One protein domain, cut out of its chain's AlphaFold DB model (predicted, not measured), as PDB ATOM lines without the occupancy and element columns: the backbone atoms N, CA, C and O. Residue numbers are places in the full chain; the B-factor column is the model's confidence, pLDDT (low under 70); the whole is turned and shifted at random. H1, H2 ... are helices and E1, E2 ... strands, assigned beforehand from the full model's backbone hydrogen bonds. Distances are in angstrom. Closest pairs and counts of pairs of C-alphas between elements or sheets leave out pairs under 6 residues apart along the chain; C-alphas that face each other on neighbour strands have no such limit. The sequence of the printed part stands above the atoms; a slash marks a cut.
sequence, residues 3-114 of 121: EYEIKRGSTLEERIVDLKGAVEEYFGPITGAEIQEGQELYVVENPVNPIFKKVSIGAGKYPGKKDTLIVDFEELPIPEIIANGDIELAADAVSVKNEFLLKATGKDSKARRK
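AT A GLANCE: This is residues 3 to 114 of the 121 residues of the protein "DUF5611 family protein" of Halobacteriales archaeon (UniProt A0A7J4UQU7). What is the main picture? A strongly twisted sheet of five strands has one face covered by two helices, long H4 and shorter H2, side by side along the strands, while its other face is bare of helices. H3 and the turn between E4 and E5 lie at the two ends of the long axis, and H5 sits beside H4 near edge strand E1. What is it made of? The printed part has 112 residues in the order E1 H1 H2 E2 E3 E4 E5 H3 H4 H5, of mixed class; the antiparallel sheet runs E1 E5 E4 E3 E2. It is compact, with a radius of gyration of the C-alphas of 14.3 A, and only just elongated, spanning 47 by 31 by 22 A.

IN THESE COORDINATES: Where are the strands? E1 is residues 3 to 5, beginning at C-alpha 3 (-27.939, -38.862, 48.936); E2 is 32 to 36, E3 39 to 44, E4 52 to 60, 21.8 A long, and E5 68 to 75, 21.7 A. Where are the helices? H1 is residues 12 to 15, H2 19 to 27, 11.9 A long, H3 78 to 84, H4 87 to 105, 26.7 A, and H5 109 to 114, ending at C-alpha 114 (-40.711, -42.491, 51.086).

HOW THE PARTS SIT: How do the strands pair? E2 E3 E4 E5 form a meander, each strand the antiparallel neighbour of the one before and each step a hairpin: N 34 and O 41 are 2.9 A apart, N 42 and O 57 2.7 A, N 70 and O 58 2.9 A. E1 is the antiparallel neighbour of E5, with N 4 and O 69 within hydrogen-bond range at 2.8 A. What is on the sheet? Two layers, helices on one face of a sheet, hold H2 at a height of 9.4 A, over E4 and only just over E3 with 3 C-alphas, and H4 at 9.3 A over E5, both along the strands. H2 and H4 are close but not clearly touching, Tyr 26 to Val 96 being their closest C-alphas at 6.7 A, at a shallow tilt of 16 degrees, opposite ways. How do the other helices stand? H1 only grazes the sheet with residues 12 to 13 and touches residues 103 to 105 of H4, the closest C-alphas being Arg 15 and Ala 104, 5.9 A. H3 and H5 are not on the sheet; each is close to H4 but not clearly touching it, by C-alphas 81 and 87, 6.4 A, and 109 and 98, 6.7 A. Are the helix backbones complete? Every O i to N i+4 pair is within hydrogen-bond range in H2, H3, H4 and H5; H1 is too short for one.

THE WHOLE: How large is it? The two C-alphas farthest apart are those of Gly 64 and Ala 83, 47.3 A. Is it continuous and confident? The printed part has no cut and no long link, and no printed residue is under 70, with a mean pLDDT of the printed part of 92.5.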
ATOM      1  N   GLU A   3     -27.806 -38.338  50.289       91.19
ATOM      2  CA  GLU A   3     -27.939 -38.862  48.936       91.19
ATOM      3  C   GLU A   3     -29.409 -39.051  48.573       91.19
ATOM      4  O   GLU A   3     -30.215 -39.552  49.363       91.19
ATOM      5  N   TYR A   4     -29.767 -38.642  47.360       92.06
ATOM      6  CA  TYR A   4     -31.105 -38.818  46.821       92.06
ATOM      7  C   TYR A   4     -31.075 -39.691  45.576       92.06
ATOM      8  O   TYR A   4     -30.522 -39.332  44.541       92.06
ATOM      9  N   GLU A   5     -31.766 -40.822  45.651       90.38
ATOM     10  CA  GLU A   5     -32.005 -41.670  44.494       90.38
ATOM     11  C   GLU A   5     -32.872 -40.973  43.438       90.38
ATOM     12  O   GLU A   5     -33.965 -40.467  43.732       90.38
ATOM     13  N   ILE A   6     -32.484 -41.117  42.178       90.81
ATOM     14  CA  ILE A   6     -33.230 -40.603  41.027       90.81
ATOM     15  C   ILE A   6     -34.502 -41.443  40.793       90.81
ATOM     16  O   ILE A   6     -34.674 -42.544  41.335       90.81
ATOM     17  N   LYS A   7     -35.477 -40.944  40.029       89.94
ATOM     18  CA  LYS A   7     -36.677 -41.680  39.598       89.94
ATOM     19  C   LYS A   7     -36.282 -42.874  38.717       89.94
ATOM     20  O   LYS A   7     -35.222 -42.895  38.106       89.94
ATOM     21  N   ARG A   8     -37.051 -43.969  38.743       85.25
ATOM     22  CA  ARG A   8     -36.765 -45.154  37.903       85.25
ATOM     23  C   ARG A   8     -36.940 -44.800  36.422       85.25
ATOM     24  O   ARG A   8     -37.889 -44.094  36.101       85.25
ATOM     25  N   GLY A   9     -36.053 -45.318  35.569       84.56
ATOM     26  CA  GLY A   9     -36.059 -45.046  34.127       84.56
ATOM     27  C   GLY A   9     -35.493 -43.678  33.733       84.56
ATOM     28  O   GLY A   9     -35.853 -43.171  32.681       84.56
ATOM     29  N   SER A  10     -34.681 -43.053  34.588       85.31
ATOM     30  CA  SER A  10     -33.924 -41.839  34.254       85.31
ATOM     31  C   SER A  10     -32.587 -41.834  34.994       85.31
ATOM     32  O   SER A  10     -32.524 -42.331  36.126       85.31
ATOM     33  N   THR A  11     -31.561 -41.248  34.384       88.12
ATOM     34  CA  THR A  11     -30.260 -40.935  35.002       88.12
ATOM     35  C   THR A  11     -30.179 -39.468  35.426       88.12
ATOM     36  O   THR A  11     -31.090 -38.682  35.150       88.12
ATOM     37  N   LEU A  12     -29.104 -39.083  36.122       89.19
ATOM     38  CA  LEU A  12     -28.887 -37.670  36.457       89.19
ATOM     39  C   LEU A  12     -28.654 -36.840  35.195       89.19
ATOM     40  O   LEU A  12     -29.248 -35.779  35.044       89.19
ATOM     41  N   GLU A  13     -27.852 -37.373  34.278       86.69
ATOM     42  CA  GLU A  13     -27.430 -36.715  33.037       86.69
ATOM     43  C   GLU A  13     -28.602 -36.469  32.081       86.69
ATOM     44  O   GLU A  13     -28.650 -35.444  31.408       86.69
ATOM     45  N   GLU A  14     -29.593 -37.367  32.051       89.69
ATOM     46  CA  GLU A  14     -30.817 -37.164  31.267       89.69
ATOM     47  C   GLU A  14     -31.703 -36.047  31.833       89.69
ATOM     48  O   GLU A  14     -32.463 -35.417  31.098       89.69
ATOM     49  N   ARG A  15     -31.658 -35.822  33.151       91.62
ATOM     50  CA  ARG A  15     -32.515 -34.836  33.825       91.62
ATOM     51  C   ARG A  15     -31.862 -33.470  33.924       91.62
ATOM     52  O   ARG A  15     -32.548 -32.454  33.828       91.62
ATOM     53  N   ILE A  16     -30.556 -33.459  34.143       91.19
ATOM     54  CA  ILE A  16     -29.729 -32.270  34.219       91.19
ATOM     55  C   ILE A  16     -28.472 -32.549  33.400       91.19
ATOM     56  O   ILE A  16     -27.516 -33.152  33.883       91.19
ATOM     57  N   VAL A  17     -28.505 -32.088  32.149       89.94
ATOM     58  CA  VAL A  17     -27.386 -32.217  31.205       89.94
ATOM     59  C   VAL A  17     -26.157 -31.464  31.715       89.94
ATOM     60  O   VAL A  17     -25.039 -31.950  31.584       89.94
ATOM     61  N   ASP A  18     -26.373 -30.300  32.328       92.88
ATOM     62  CA  ASP A  18     -25.329 -29.485  32.942       92.88
ATOM     63  C   ASP A  18     -25.616 -29.291  34.435       92.88
ATOM     64  O   ASP A  18     -26.350 -28.385  34.842       92.88
ATOM     65  N   LEU A  19     -25.076 -30.196  35.261       93.00
ATOM     66  CA  LEU A  19     -25.247 -30.126  36.714       93.00
ATOM     67  C   LEU A  19     -24.600 -28.868  37.277       93.00
ATOM     68  O   LEU A  19     -25.182 -28.233  38.151       93.00
ATOM     69  N   LYS A  20     -23.438 -28.495  36.744       94.00
ATOM     70  CA  LYS A  20     -22.706 -27.307  37.161       94.00
ATOM     71  C   LYS A  20     -23.549 -26.052  36.921       94.00
ATOM     72  O   LYS A  20     -23.817 -25.313  37.864       94.00
ATOM     73  N   GLY A  21     -24.050 -25.876  35.698       95.50
ATOM     74  CA  GLY A  21     -24.914 -24.751  35.346       95.50
ATOM     75  C   GLY A  21     -26.209 -24.717  36.159       95.50
ATOM     76  O   GLY A  21     -26.640 -23.648  36.583       95.50
ATOM     77  N   ALA A  22     -26.804 -25.876  36.463       95.50
ATOM     78  CA  ALA A  22     -27.967 -25.934  37.347       95.50
ATOM     79  C   ALA A  22     -27.633 -25.523  38.793       95.50
ATOM     80  O   ALA A  22     -28.446 -24.877  39.442       95.50
ATOM     81  N   VAL A  23     -26.456 -25.868  39.320       95.50
ATOM     82  CA  VAL A  23     -26.032 -25.383  40.644       95.50
ATOM     83  C   VAL A  23     -25.885 -23.862  40.626       95.50
ATOM     84  O   VAL A  23     -26.407 -23.196  41.520       95.50
ATOM     85  N   GLU A  24     -25.256 -23.315  39.584       95.75
ATOM     86  CA  GLU A  24     -25.062 -21.868  39.435       95.75
ATOM     87  C   GLU A  24     -26.382 -21.100  39.289       95.75
ATOM     88  O   GLU A  24     -26.550 -20.047  39.902       95.75
ATOM     89  N   GLU A  25     -27.342 -21.656  38.547       95.50
ATOM     90  CA  GLU A  25     -28.685 -21.094  38.359       95.50
ATOM     91  C   GLU A  25     -29.484 -21.030  39.671       95.50
ATOM     92  O   GLU A  25     -30.143 -20.028  39.946       95.50
ATOM     93  N   TYR A  26     -29.432 -22.087  40.485       95.62
ATOM     94  CA  TYR A  26     -30.270 -22.200  41.685       95.62
ATOM     95  C   TYR A  26     -29.645 -21.573  42.928       95.62
ATOM     96  O   TYR A  26     -30.355 -21.004  43.758       95.62
ATOM     97  N   PHE A  27     -28.332 -21.721  43.097       96.25
ATOM     98  CA  PHE A  27     -27.650 -21.371  44.340       96.25
ATOM     99  C   PHE A  27     -26.648 -20.238  44.164       96.25
ATOM    100  O   PHE A  27     -26.314 -19.599  45.155       96.25
ATOM    101  N   GLY A  28     -26.222 -19.929  42.940       95.19
ATOM    102  CA  GLY A  28     -25.219 -18.906  42.668       95.19
ATOM    103  C   GLY A  28     -23.844 -19.475  42.314       95.19
ATOM    104  O   GLY A  28     -23.678 -20.689  42.204       95.19
ATOM    105  N   PRO A  29     -22.848 -18.597  42.106       96.31
ATOM    106  CA  PRO A  29     -21.579 -18.960  41.488       96.31
ATOM    107  C   PRO A  29     -20.827 -20.013  42.302       96.31
ATOM    108  O   PRO A  29     -20.668 -19.889  43.517       96.31
ATOM    109  N   ILE A  30     -20.315 -21.027  41.609       96.44
ATOM    110  CA  ILE A  30     -19.502 -22.073  42.228       96.44
ATOM    111  C   ILE A  30     -18.155 -21.478  42.631       96.44
ATOM    112  O   ILE A  30     -17.424 -20.936  41.802       96.44
ATOM    113  N   THR A  31     -17.819 -21.601  43.911       95.75
ATOM    114  CA  THR A  31     -16.562 -21.104  44.480       95.75
ATOM    115  C   THR A  31     -15.471 -22.170  44.483       95.75
ATOM    116  O   THR A  31     -14.288 -21.836  44.505       95.75
ATOM    117  N   GLY A  32     -15.838 -23.450  44.389       93.69
ATOM    118  CA  GLY A  32     -14.871 -24.539  44.336       93.69
ATOM    119  C   GLY A  32     -15.474 -25.896  43.997       93.69
ATOM    120  O   GLY A  32     -16.658 -26.025  43.689       93.69
ATOM    121  N   ALA A  33     -14.630 -26.919  44.066       94.31
ATOM    122  CA  ALA A  33     -15.040 -28.310  43.972       94.31
ATOM    123  C   ALA A  33     -14.350 -29.117  45.075       94.31
ATOM    124  O   ALA A  33     -13.170 -28.909  45.363       94.31
ATOM    125  N   GLU A  34     -15.084 -30.036  45.688       93.12
ATOM    126  CA  GLU A  34     -14.588 -30.944  46.720       93.12
ATOM    127  C   GLU A  34     -14.791 -32.387  46.267       93.12
ATOM    128  O   GLU A  34     -15.828 -32.726  45.702       93.12
ATOM    129  N   ILE A  35     -13.811 -33.255  46.526       90.06
ATOM    130  CA  ILE A  35     -13.966 -34.691  46.283       90.06
ATOM    131  C   ILE A  35     -14.447 -35.348  47.572       90.06
ATOM    132  O   ILE A  35     -13.732 -35.338  48.576       90.06
ATOM    133  N   GLN A  36     -15.628 -35.962  47.539       82.06
ATOM    134  CA  GLN A  36     -16.130 -36.803  48.626       82.06
ATOM    135  C   GLN A  36     -16.582 -38.156  48.093       82.06
ATOM    136  O   GLN A  36     -17.213 -38.243  47.047       82.06
ATOM    137  N   GLU A  37     -16.202 -39.228  48.793       80.12
ATOM    138  CA  GLU A  37     -16.503 -40.617  48.398       80.12
ATOM    139  C   GLU A  37     -16.091 -40.947  46.944       80.12
ATOM    140  O   GLU A  37     -16.703 -41.757  46.246       80.12
ATOM    141  N   GLY A  38     -15.019 -40.297  46.472       85.25
ATOM    142  CA  GLY A  38     -14.513 -40.428  45.102       85.25
ATOM    143  C   GLY A  38     -15.342 -39.702  44.038       85.25
ATOM    144  O   GLY A  38     -15.058 -39.865  42.855       85.25
ATOM    145  N   GLN A  39     -16.341 -38.916  44.440       89.69
ATOM    146  CA  GLN A  39     -17.205 -38.123  43.569       89.69
ATOM    147  C   GLN A  39     -16.855 -36.635  43.682       89.69
ATOM    148  O   GLN A  39     -16.495 -36.159  44.756       89.69
ATOM    149  N   GLU A  40     -16.972 -35.899  42.579       93.38
ATOM    150  CA  GLU A  40     -16.789 -34.445  42.553       93.38
ATOM    151  C   GLU A  40     -18.090 -33.737  42.963       93.38
ATOM    152  O   GLU A  40     -19.162 -34.008  42.413       93.38
ATOM    153  N   LEU A  41     -17.991 -32.831  43.937       95.56
ATOM    154  CA  LEU A  41     -19.075 -31.976  44.402       95.56
ATOM    155  C   LEU A  41     -18.733 -30.520  44.096       95.56
ATOM    156  O   LEU A  41     -17.712 -30.011  44.551       95.56
ATOM    157  N   TYR A  42     -19.616 -29.833  43.384       96.81
ATOM    158  CA  TYR A  42     -19.574 -28.388  43.201       96.81
ATOM    159  C   TYR A  42     -19.961 -27.685  44.492       96.81
ATOM    160  O   TYR A  42     -20.975 -28.020  45.104       96.81
ATOM    161  N   VAL A  43     -19.162 -26.701  44.883       97.12
ATOM    162  CA  VAL A  43     -19.294 -25.994  46.151       97.12
ATOM    163  C   VAL A  43     -19.641 -24.538  45.902       97.12
ATOM    164  O   VAL A  43     -18.975 -23.855  45.127       97.12
ATOM    165  N   VAL A  44     -20.660 -24.062  46.605       97.19
ATOM    166  CA  VAL A  44     -21.079 -22.663  46.656       97.19
ATOM    167  C   VAL A  44     -20.963 -22.204  48.109       97.19
ATOM    168  O   VAL A  44     -21.805 -22.541  48.939       97.19
ATOM    169  N   GLU A  45     -19.897 -21.469  48.429       95.12
ATOM    170  CA  GLU A  45     -19.661 -20.933  49.783       95.12
ATOM    171  C   GLU A  45     -20.477 -19.682  50.104       95.12
ATOM    172  O   GLU A  45     -20.655 -19.360  51.271       95.12
ATOM    173  N   ASN A  46     -20.976 -18.963  49.097       92.88
ATOM    174  CA  ASN A  46     -21.831 -17.800  49.326       92.88
ATOM    175  C   ASN A  46     -23.062 -17.839  48.412       92.88
ATOM    176  O   ASN A  46     -23.095 -17.145  47.389       92.88
ATOM    177  N   PRO A  47     -24.053 -18.682  48.752       95.56
ATOM    178  CA  PRO A  47     -25.259 -18.825  47.958       95.56
ATOM    179  C   PRO A  47     -26.077 -17.531  47.888       95.56
ATOM    180  O   PRO A  47     -26.042 -16.700  48.793       95.56
ATOM    181  N   VAL A  48     -26.866 -17.378  46.822       95.12
ATOM    182  CA  VAL A  48     -27.742 -16.210  46.607       95.12
ATOM    183  C   VAL A  48     -28.752 -16.045  47.744       95.12
ATOM    184  O   VAL A  48     -29.058 -14.923  48.140       95.12
ATOM    185  N   ASN A  49     -29.267 -17.156  48.276       93.19
ATOM    186  CA  ASN A  49     -30.132 -17.127  49.445       93.19
ATOM    187  C   ASN A  49     -29.277 -17.264  50.724       93.19
ATOM    188  O   ASN A  49     -28.696 -18.334  50.933       93.19
ATOM    189  N   PRO A  50     -29.243 -16.239  51.601       94.00
ATOM    190  CA  PRO A  50     -28.353 -16.186  52.764       94.00
ATOM    191  C   PRO A  50     -28.722 -17.178  53.874       94.00
ATOM    192  O   PRO A  50     -27.971 -17.346  54.833       94.00
ATOM    193  N   ILE A  51     -29.866 -17.860  53.758       96.25
ATOM    194  CA  ILE A  51     -30.210 -18.984  54.631       96.25
ATOM    195  C   ILE A  51     -29.221 -20.127  54.454       96.25
ATOM    196  O   ILE A  51     -28.930 -20.825  55.424       96.25
ATOM    197  N   PHE A  52     -28.692 -20.323  53.245       95.69
ATOM    198  CA  PHE A  52     -27.633 -21.289  53.010       95.69
ATOM    199  C   PHE A  52     -26.278 -20.651  53.313       95.69
ATOM    200  O   PHE A  52     -25.879 -19.690  52.664       95.69
ATOM    201  N   LYS A  53     -25.543 -21.224  54.266       95.12
ATOM    202  CA  LYS A  53     -24.138 -20.890  54.531       95.12
ATOM    203  C   LYS A  53     -23.209 -21.518  53.503       95.12
ATOM    204  O   LYS A  53     -22.213 -20.921  53.132       95.12
ATOM    205  N   LYS A  54     -23.527 -22.735  53.062       95.31
ATOM    206  CA  LYS A  54     -22.753 -23.479  52.067       95.31
ATOM    207  C   LYS A  54     -23.645 -24.508  51.390       95.31
ATOM    208  O   LYS A  54     -24.468 -25.151  52.046       95.31
ATOM    209  N   VAL A  55     -23.469 -24.682  50.087       96.56
ATOM    210  CA  VAL A  55     -24.135 -25.736  49.316       96.56
ATOM    211  C   VAL A  55     -23.087 -26.545  48.568       96.56
ATOM    212  O   VAL A  55     -22.328 -25.986  47.784       96.56
ATOM    213  N   SER A  56     -23.072 -27.857  48.785       96.62
ATOM    214  CA  SER A  56     -22.225 -28.796  48.045       96.62
ATOM    215  C   SER A  56     -23.100 -29.796  47.297       96.62
ATOM    216  O   SER A  56     -23.964 -30.431  47.903       96.62
ATOM    217  N   ILE A  57     -22.917 -29.936  45.985       96.62
ATOM    218  CA  ILE A  57     -23.767 -30.770  45.122       96.62
ATOM    219  C   ILE A  57     -22.904 -31.570  44.153       96.62
ATOM    220  O   ILE A  57     -22.104 -30.997  43.424       96.62
ATOM    221  N   GLY A  58     -23.119 -32.881  44.079       94.94
ATOM    222  CA  GLY A  58     -22.399 -33.761  43.164       94.94
ATOM    223  C   GLY A  58     -23.249 -34.905  42.628       94.94
ATOM    224  O   GLY A  58     -24.358 -35.182  43.098       94.94
ATOM    225  N   ALA A  59     -22.708 -35.582  41.621       93.56
ATOM    226  CA  ALA A  59     -23.280 -36.801  41.070       93.56
ATOM    227  C   ALA A  59     -22.697 -38.016  41.801       93.56
ATOM    228  O   ALA A  59     -21.487 -38.209  41.790       93.56
ATOM    229  N   GLY A  60     -23.545 -38.848  42.404       91.38
ATOM    230  CA  GLY A  60     -23.131 -40.119  42.992       91.38
ATOM    231  C   GLY A  60     -23.205 -41.231  41.957       91.38
ATOM    232  O   GLY A  60     -24.270 -41.813  41.736       91.38
ATOM    233  N   LYS A  61     -22.080 -41.517  41.292       87.50
ATOM    234  CA  LYS A  61     -21.978 -42.602  40.312       87.50
ATOM    235  C   LYS A  61     -21.180 -43.758  40.896       87.50
ATOM    236  O   LYS A  61     -19.953 -43.721  40.980       87.50
ATOM    237  N   TYR A  62     -21.891 -44.826  41.241       86.06
ATOM    238  CA  TYR A  62     -21.289 -46.036  41.787       86.06
ATOM    239  C   TYR A  62     -21.491 -47.220  40.831       86.06
ATOM    240  O   TYR A  62     -22.609 -47.453  40.363       86.06
ATOM    241  N   PRO A  63     -20.445 -48.015  40.552       82.94
ATOM    242  CA  PRO A  63     -20.543 -49.146  39.635       82.94
ATOM    243  C   PRO A  63     -21.571 -50.174  40.122       82.94
ATOM    244  O   PRO A  63     -21.550 -50.606  41.273       82.94
ATOM    245  N   GLY A  64     -22.489 -50.563  39.232       81.69
ATOM    246  CA  GLY A  64     -23.546 -51.539  39.524       81.69
ATOM    247  C   GLY A  64     -24.678 -51.020  40.417       81.69
ATOM    248  O   GLY A  64     -25.617 -51.766  40.693       81.69
ATOM    249  N   LYS A  65     -24.625 -49.755  40.849       85.62
ATOM    250  CA  LYS A  65     -25.726 -49.091  41.546       85.62
ATOM    251  C   LYS A  65     -26.377 -48.063  40.636       85.62
ATOM    252  O   LYS A  65     -25.895 -47.727  39.560       85.62
ATOM    253  N   LYS A  66     -27.526 -47.589  41.092       84.81
ATOM    254  CA  LYS A  66     -28.230 -46.494  40.455       84.81
ATOM    255  C   LYS A  66     -27.525 -45.169  40.744       84.81
ATOM    256  O   LYS A  66     -27.077 -44.971  41.869       84.81
ATOM    257  N   ASP A  67     -27.543 -44.264  39.773       90.00
ATOM    258  CA  ASP A  67     -27.157 -42.869  39.972       90.00
ATOM    259  C   ASP A  67     -27.944 -42.220  41.121       90.00
ATOM    260  O   ASP A  67     -29.183 -42.315  41.206       90.00
ATOM    261  N   THR A  68     -27.213 -41.514  41.974       92.06
ATOM    262  CA  THR A  68     -27.747 -40.678  43.045       92.06
ATOM    263  C   THR A  68     -27.308 -39.230  42.859       92.06
ATOM    264  O   THR A  68     -26.376 -38.907  42.120       92.06
ATOM    265  N   LEU A  69     -28.028 -38.327  43.514       94.50
ATOM    266  CA  LEU A  69     -27.611 -36.947  43.692       94.50
ATOM    267  C   LEU A  69     -27.086 -36.790  45.119       94.50
ATOM    268  O   LEU A  69     -27.838 -37.008  46.072       94.50
ATOM    269  N   ILE A  70     -25.828 -36.390  45.249       95.00
ATOM    270  CA  ILE A  70     -25.186 -36.101  46.528       95.00
ATOM    271  C   ILE A  70     -25.390 -34.620  46.819       95.00
ATOM    272  O   ILE A  70     -25.070 -33.776  45.984       95.00
ATOM    273  N   VAL A  71     -25.933 -34.293  47.990       95.19
ATOM    274  CA  VAL A  71     -26.123 -32.902  48.411       95.19
ATOM    275  C   VAL A  71     -25.740 -32.693  49.869       95.19
ATOM    276  O   VAL A  71     -25.996 -33.533  50.736       95.19
ATOM    277  N   ASP A  72     -25.198 -31.523  50.159       95.12
ATOM    278  CA  ASP A  72     -25.016 -31.013  51.505       95.12
ATOM    279  C   ASP A  72     -25.451 -29.551  51.546       95.12
ATOM    280  O   ASP A  72     -24.925 -28.715  50.816       95.12
ATOM    281  N   PHE A  73     -26.469 -29.266  52.356       95.25
ATOM    282  CA  PHE A  73     -26.998 -27.920  52.548       95.25
ATOM    283  C   PHE A  73     -26.700 -27.516  53.985       95.25
ATOM    284  O   PHE A  73     -27.303 -28.058  54.914       95.25
ATOM    285  N   GLU A  74     -25.773 -26.585  54.162       95.06
ATOM    286  CA  GLU A  74     -25.518 -25.960  55.452       95.06
ATOM    287  C   GLU A  74     -26.438 -24.745  55.575       95.06
ATOM    288  O   GLU A  74     -26.312 -23.791  54.813       95.06
ATOM    289  N   GLU A  75     -27.406 -24.799  56.490       94.50
ATOM    290  CA  GLU A  75     -28.457 -23.786  56.649       94.50
ATOM    291  C   GLU A  75     -28.307 -23.047  57.992       94.50
ATOM    292  O   GLU A  75     -27.825 -23.614  58.979       94.50
ATOM    293  N   LEU A  76     -28.748 -21.787  58.051       93.88
ATOM    294  CA  LEU A  76     -28.875 -21.050  59.306       93.88
ATOM    295  C   LEU A  76     -29.817 -21.793  60.267       93.88
ATOM    296  O   LEU A  76     -30.855 -22.323  59.852       93.88
ATOM    297  N   PRO A  77     -29.494 -21.842  61.568       93.88
ATOM    298  CA  PRO A  77     -30.368 -22.472  62.537       93.88
ATOM    299  C   PRO A  77     -31.620 -21.608  62.754       93.88
ATOM    300  O   PRO A  77     -31.573 -20.379  62.729       93.88
ATOM    301  N   ILE A  78     -32.750 -22.262  63.037       91.00
ATOM    302  CA  ILE A  78     -34.058 -21.607  63.212       91.00
ATOM    303  C   ILE A  78     -34.036 -20.402  64.180       91.00
ATOM    304  O   ILE A  78     -34.656 -19.393  63.852       91.00
ATOM    305  N   PRO A  79     -33.338 -20.441  65.336       93.62
ATOM    306  CA  PRO A  79     -33.266 -19.286  66.232       93.62
ATOM    307  C   PRO A  79     -32.649 -18.040  65.583       93.62
ATOM    308  O   PRO A  79     -33.138 -16.943  65.829       93.62
ATOM    309  N   GLU A  80     -31.619 -18.200  64.744       93.88
ATOM    310  CA  GLU A  80     -30.994 -17.081  64.022       93.88
ATOM    311  C   GLU A  80     -31.941 -16.525  62.953       93.88
ATOM    312  O   GLU A  80     -32.122 -15.315  62.872       93.88
ATOM    313  N   ILE A  81     -32.629 -17.400  62.211       93.62
ATOM    314  CA  ILE A  81     -33.627 -16.995  61.204       93.62
ATOM    315  C   ILE A  81     -34.738 -16.154  61.848       93.62
ATOM    316  O   ILE A  81     -35.130 -15.119  61.315       93.62
ATOM    317  N   ILE A  82     -35.239 -16.578  63.012       93.25
ATOM    318  CA  ILE A  82     -36.279 -15.846  63.747       93.25
ATOM    319  C   ILE A  82     -35.740 -14.511  64.270       93.25
ATOM    320  O   ILE A  82     -36.431 -13.501  64.161       93.25
ATOM    321  N   ALA A  83     -34.525 -14.497  64.827       94.06
ATOM    322  CA  ALA A  83     -33.905 -13.287  65.364       94.06
ATOM    323  C   ALA A  83     -33.657 -12.221  64.285       94.06
ATOM    324  O   ALA A  83     -33.874 -11.039  64.542       94.06
ATOM    325  N   ASN A  84     -33.255 -12.641  63.085       91.06
ATOM    326  CA  ASN A  84     -33.012 -11.746  61.955       91.06
ATOM    327  C   ASN A  84     -34.297 -11.355  61.204       91.06
ATOM    328  O   ASN A  84     -34.288 -10.398  60.435       91.06
ATOM    329  N   GLY A  85     -35.409 -12.066  61.430       93.31
ATOM    330  CA  GLY A  85     -36.661 -11.854  60.699       93.31
ATOM    331  C   GLY A  85     -36.667 -12.454  59.288       93.31
ATOM    332  O   GLY A  85     -37.549 -12.134  58.495       93.31
ATOM    333  N   ASP A  86     -35.746 -13.368  58.983       93.94
ATOM    334  CA  ASP A  86     -35.504 -13.936  57.647       93.94
ATOM    335  C   ASP A  86     -36.503 -15.051  57.262       93.94
ATOM    336  O   ASP A  86     -36.175 -16.008  56.557       93.94
ATOM    337  N   ILE A  87     -37.748 -14.973  57.742       93.94
ATOM    338  CA  ILE A  87     -38.754 -16.036  57.567       93.94
ATOM    339  C   ILE A  87     -39.100 -16.231  56.084       93.94
ATOM    340  O   ILE A  87     -39.234 -17.369  55.629       93.94
ATOM    341  N   GLU A  88     -39.222 -15.141  55.326       94.19
ATOM    342  CA  GLU A  88     -39.506 -15.197  53.886       94.19
ATOM    343  C   GLU A  88     -38.336 -15.823  53.115       94.19
ATOM    344  O   GLU A  88     -38.541 -16.732  52.313       94.19
ATOM    345  N   LEU A  89     -37.098 -15.450  53.453       94.31
ATOM    346  CA  LEU A  89     -35.894 -16.039  52.860       94.31
ATOM    347  C   LEU A  89     -35.795 -17.540  53.157       94.31
ATOM    348  O   LEU A  89     -35.403 -18.319  52.286       94.31
ATOM    349  N   ALA A  90     -36.196 -17.974  54.356       94.69
ATOM    350  CA  ALA A  90     -36.255 -19.392  54.711       94.69
ATOM    351  C   ALA A  90     -37.319 -20.155  53.906       94.69
ATOM    352  O   ALA A  90     -37.087 -21.299  53.501       94.69
ATOM    353  N   ALA A  91     -38.469 -19.534  53.633       95.12
ATOM    354  CA  ALA A  91     -39.494 -20.119  52.771       95.12
ATOM    355  C   ALA A  91     -39.003 -20.261  51.319       95.12
ATOM    356  O   ALA A  91     -39.194 -21.317  50.699       95.12
ATOM    357  N   ASP A  92     -38.297 -19.253  50.809       95.00
ATOM    358  CA  ASP A  92     -37.664 -19.297  49.491       95.00
ATOM    359  C   ASP A  92     -36.578 -20.373  49.423       95.00
ATOM    360  O   ASP A  92     -36.555 -21.166  48.481       95.00
ATOM    361  N   ALA A  93     -35.738 -20.498  50.455       95.25
ATOM    362  CA  ALA A  93     -34.692 -21.521  50.528       95.25
ATOM    363  C   ALA A  93     -35.284 -22.934  50.412       95.25
ATOM    364  O   ALA A  93     -34.803 -23.780  49.650       95.25
ATOM    365  N   VAL A  94     -36.383 -23.193  51.128       94.94
ATOM    366  CA  VAL A  94     -37.107 -24.468  51.054       94.94
ATOM    367  C   VAL A  94     -37.686 -24.700  49.659       94.94
ATOM    368  O   VAL A  94     -37.643 -25.834  49.165       94.94
ATOM    369  N   SER A  95     -38.221 -23.662  49.022       95.62
ATOM    370  CA  SER A  95     -38.803 -23.742  47.680       95.62
ATOM    371  C   SER A  95     -37.740 -24.061  46.627       95.62
ATOM    372  O   SER A  95     -37.861 -25.076  45.939       95.62
ATOM    373  N   VAL A  96     -36.644 -23.297  46.599       95.81
ATOM    374  CA  VAL A  96     -35.481 -23.499  45.714       95.81
ATOM    375  C   VAL A  96     -34.900 -24.904  45.887       95.81
ATOM    376  O   VAL A  96     -34.734 -25.640  44.913       95.81
ATOM    377  N   LYS A  97     -34.684 -25.345  47.136       94.38
ATOM    378  CA  LYS A  97     -34.193 -26.701  47.441       94.38
ATOM    379  C   LYS A  97     -35.123 -27.781  46.896       94.38
ATOM    380  O   LYS A  97     -34.668 -28.795  46.368       94.38
ATOM    381  N   ASN A  98     -36.435 -27.610  47.040       95.06
ATOM    382  CA  ASN A  98     -37.395 -28.598  46.560       95.06
ATOM    383  C   ASN A  98     -37.494 -28.641  45.041       95.06
ATOM    384  O   ASN A  98     -37.616 -29.742  44.498       95.06
ATOM    385  N   GLU A  99     -37.431 -27.489  44.384       95.56
ATOM    386  CA  GLU A  99     -37.454 -27.397  42.932       95.56
ATOM    387  C   GLU A  99     -36.199 -28.028  42.322       95.56
ATOM    388  O   GLU A  99     -36.321 -28.929  41.490       95.56
ATOM    389  N   PHE A 100     -35.011 -27.669  42.822       96.06
ATOM    390  CA  PHE A 100     -33.747 -28.268  42.390       96.06
ATOM    391  C   PHE A 100     -33.769 -29.794  42.545       96.06
ATOM    392  O   PHE A 100     -33.515 -30.542  41.598       96.06
ATOM    393  N   LEU A 101     -34.151 -30.283  43.731       95.31
ATOM    394  CA  LEU A 101     -34.197 -31.718  44.003       95.31
ATOM    395  C   LEU A 101     -35.248 -32.433  43.147       95.31
ATOM    396  O   LEU A 101     -35.025 -33.574  42.750       95.31
ATOM    397  N   LEU A 102     -36.377 -31.797  42.828       95.38
ATOM    398  CA  LEU A 102     -37.369 -32.357  41.909       95.38
ATOM    399  C   LEU A 102     -36.838 -32.417  40.469       95.38
ATOM    400  O   LEU A 102     -37.011 -33.446  39.815       95.38
ATOM    401  N   LYS A 103     -36.176 -31.360  39.986       93.75
ATOM    402  CA  LYS A 103     -35.541 -31.312  38.659       93.75
ATOM    403  C   LYS A 103     -34.516 -32.443  38.536       93.75
ATOM    404  O   LYS A 103     -34.677 -33.322  37.683       93.75
ATOM    405  N   ALA A 104     -33.582 -32.509  39.484       93.75
ATOM    406  CA  ALA A 104     -32.480 -33.466  39.515       93.75
ATOM    407  C   ALA A 104     -32.927 -34.918  39.715       93.75
ATOM    408  O   ALA A 104     -32.507 -35.813  38.992       93.75
ATOM    409  N   THR A 105     -33.804 -35.178  40.687       92.50
ATOM    410  CA  THR A 105     -34.160 -36.560  41.053       92.50
ATOM    411  C   THR A 105     -35.426 -37.045  40.356       92.50
ATOM    412  O   THR A 105     -35.677 -38.245  40.287       92.50
ATOM    413  N   GLY A 106     -36.278 -36.143  39.867       92.62
ATOM    414  CA  GLY A 106     -37.617 -36.477  39.377       92.62
ATOM    415  C   GLY A 106     -38.585 -36.933  40.468       92.62
ATOM    416  O   GLY A 106     -39.645 -37.476  40.147       92.62
ATOM    417  N   LYS A 107     -38.226 -36.762  41.745       91.25
ATOM    418  CA  LYS A 107     -39.045 -37.122  42.902       91.25
ATOM    419  C   LYS A 107     -39.428 -35.866  43.681       91.25
ATOM    420  O   LYS A 107     -38.576 -35.089  44.116       91.25
ATOM    421  N   ASP A 108     -40.722 -35.705  43.922       91.75
ATOM    422  CA  ASP A 108     -41.222 -34.690  44.844       91.75
ATOM    423  C   ASP A 108     -40.783 -34.993  46.290       91.75
ATOM    424  O   ASP A 108     -40.255 -36.066  46.602       91.75
ATOM    425  N   SER A 109     -40.989 -34.035  47.191       89.88
ATOM    426  CA  SER A 109     -40.565 -34.142  48.591       89.88
ATOM    427  C   SER A 109     -41.150 -35.368  49.309       89.88
ATOM    428  O   SER A 109     -40.443 -36.033  50.073       89.88
ATOM    429  N   LYS A 110     -42.406 -35.739  49.025       89.50
ATOM    430  CA  LYS A 110     -43.062 -36.922  49.599       89.50
ATOM    431  C   LYS A 110     -42.457 -38.205  49.036       89.50
ATOM    432  O   LYS A 110     -42.182 -39.134  49.800       89.50
ATOM    433  N   ALA A 111     -42.212 -38.258  47.727       88.31
ATOM    434  CA  ALA A 111     -41.554 -39.395  47.086       88.31
ATOM    435  C   ALA A 111     -40.113 -39.598  47.590       88.31
ATOM    436  O   ALA A 111     -39.732 -40.733  47.881       88.31
ATOM    437  N   ARG A 112     -39.342 -38.515  47.770       87.56
ATOM    438  CA  ARG A 112     -37.989 -38.548  48.356       87.56
ATOM    439  C   ARG A 112     -38.006 -39.101  49.781       87.56
ATOM    440  O   ARG A 112     -37.263 -40.028  50.083       87.56
ATOM    441  N   ARG A 113     -38.924 -38.623  50.628       87.75
ATOM    442  CA  ARG A 113     -39.078 -39.124  52.005       87.75
ATOM    443  C   ARG A 113     -39.437 -40.613  52.053       87.75
ATOM    444  O   ARG A 113     -38.913 -41.343  52.888       87.75
ATOM    445  N   LYS A 114     -40.326 -41.073  51.166       86.62
ATOM    446  CA  LYS A 114     -40.711 -42.491  51.086       86.62
ATOM    447  C   LYS A 114     -39.551 -43.377  50.629       86.62
ATOM    448  O   LYS A 114     -39.430 -44.487  51.133       86.62
TER     449      LYS A 114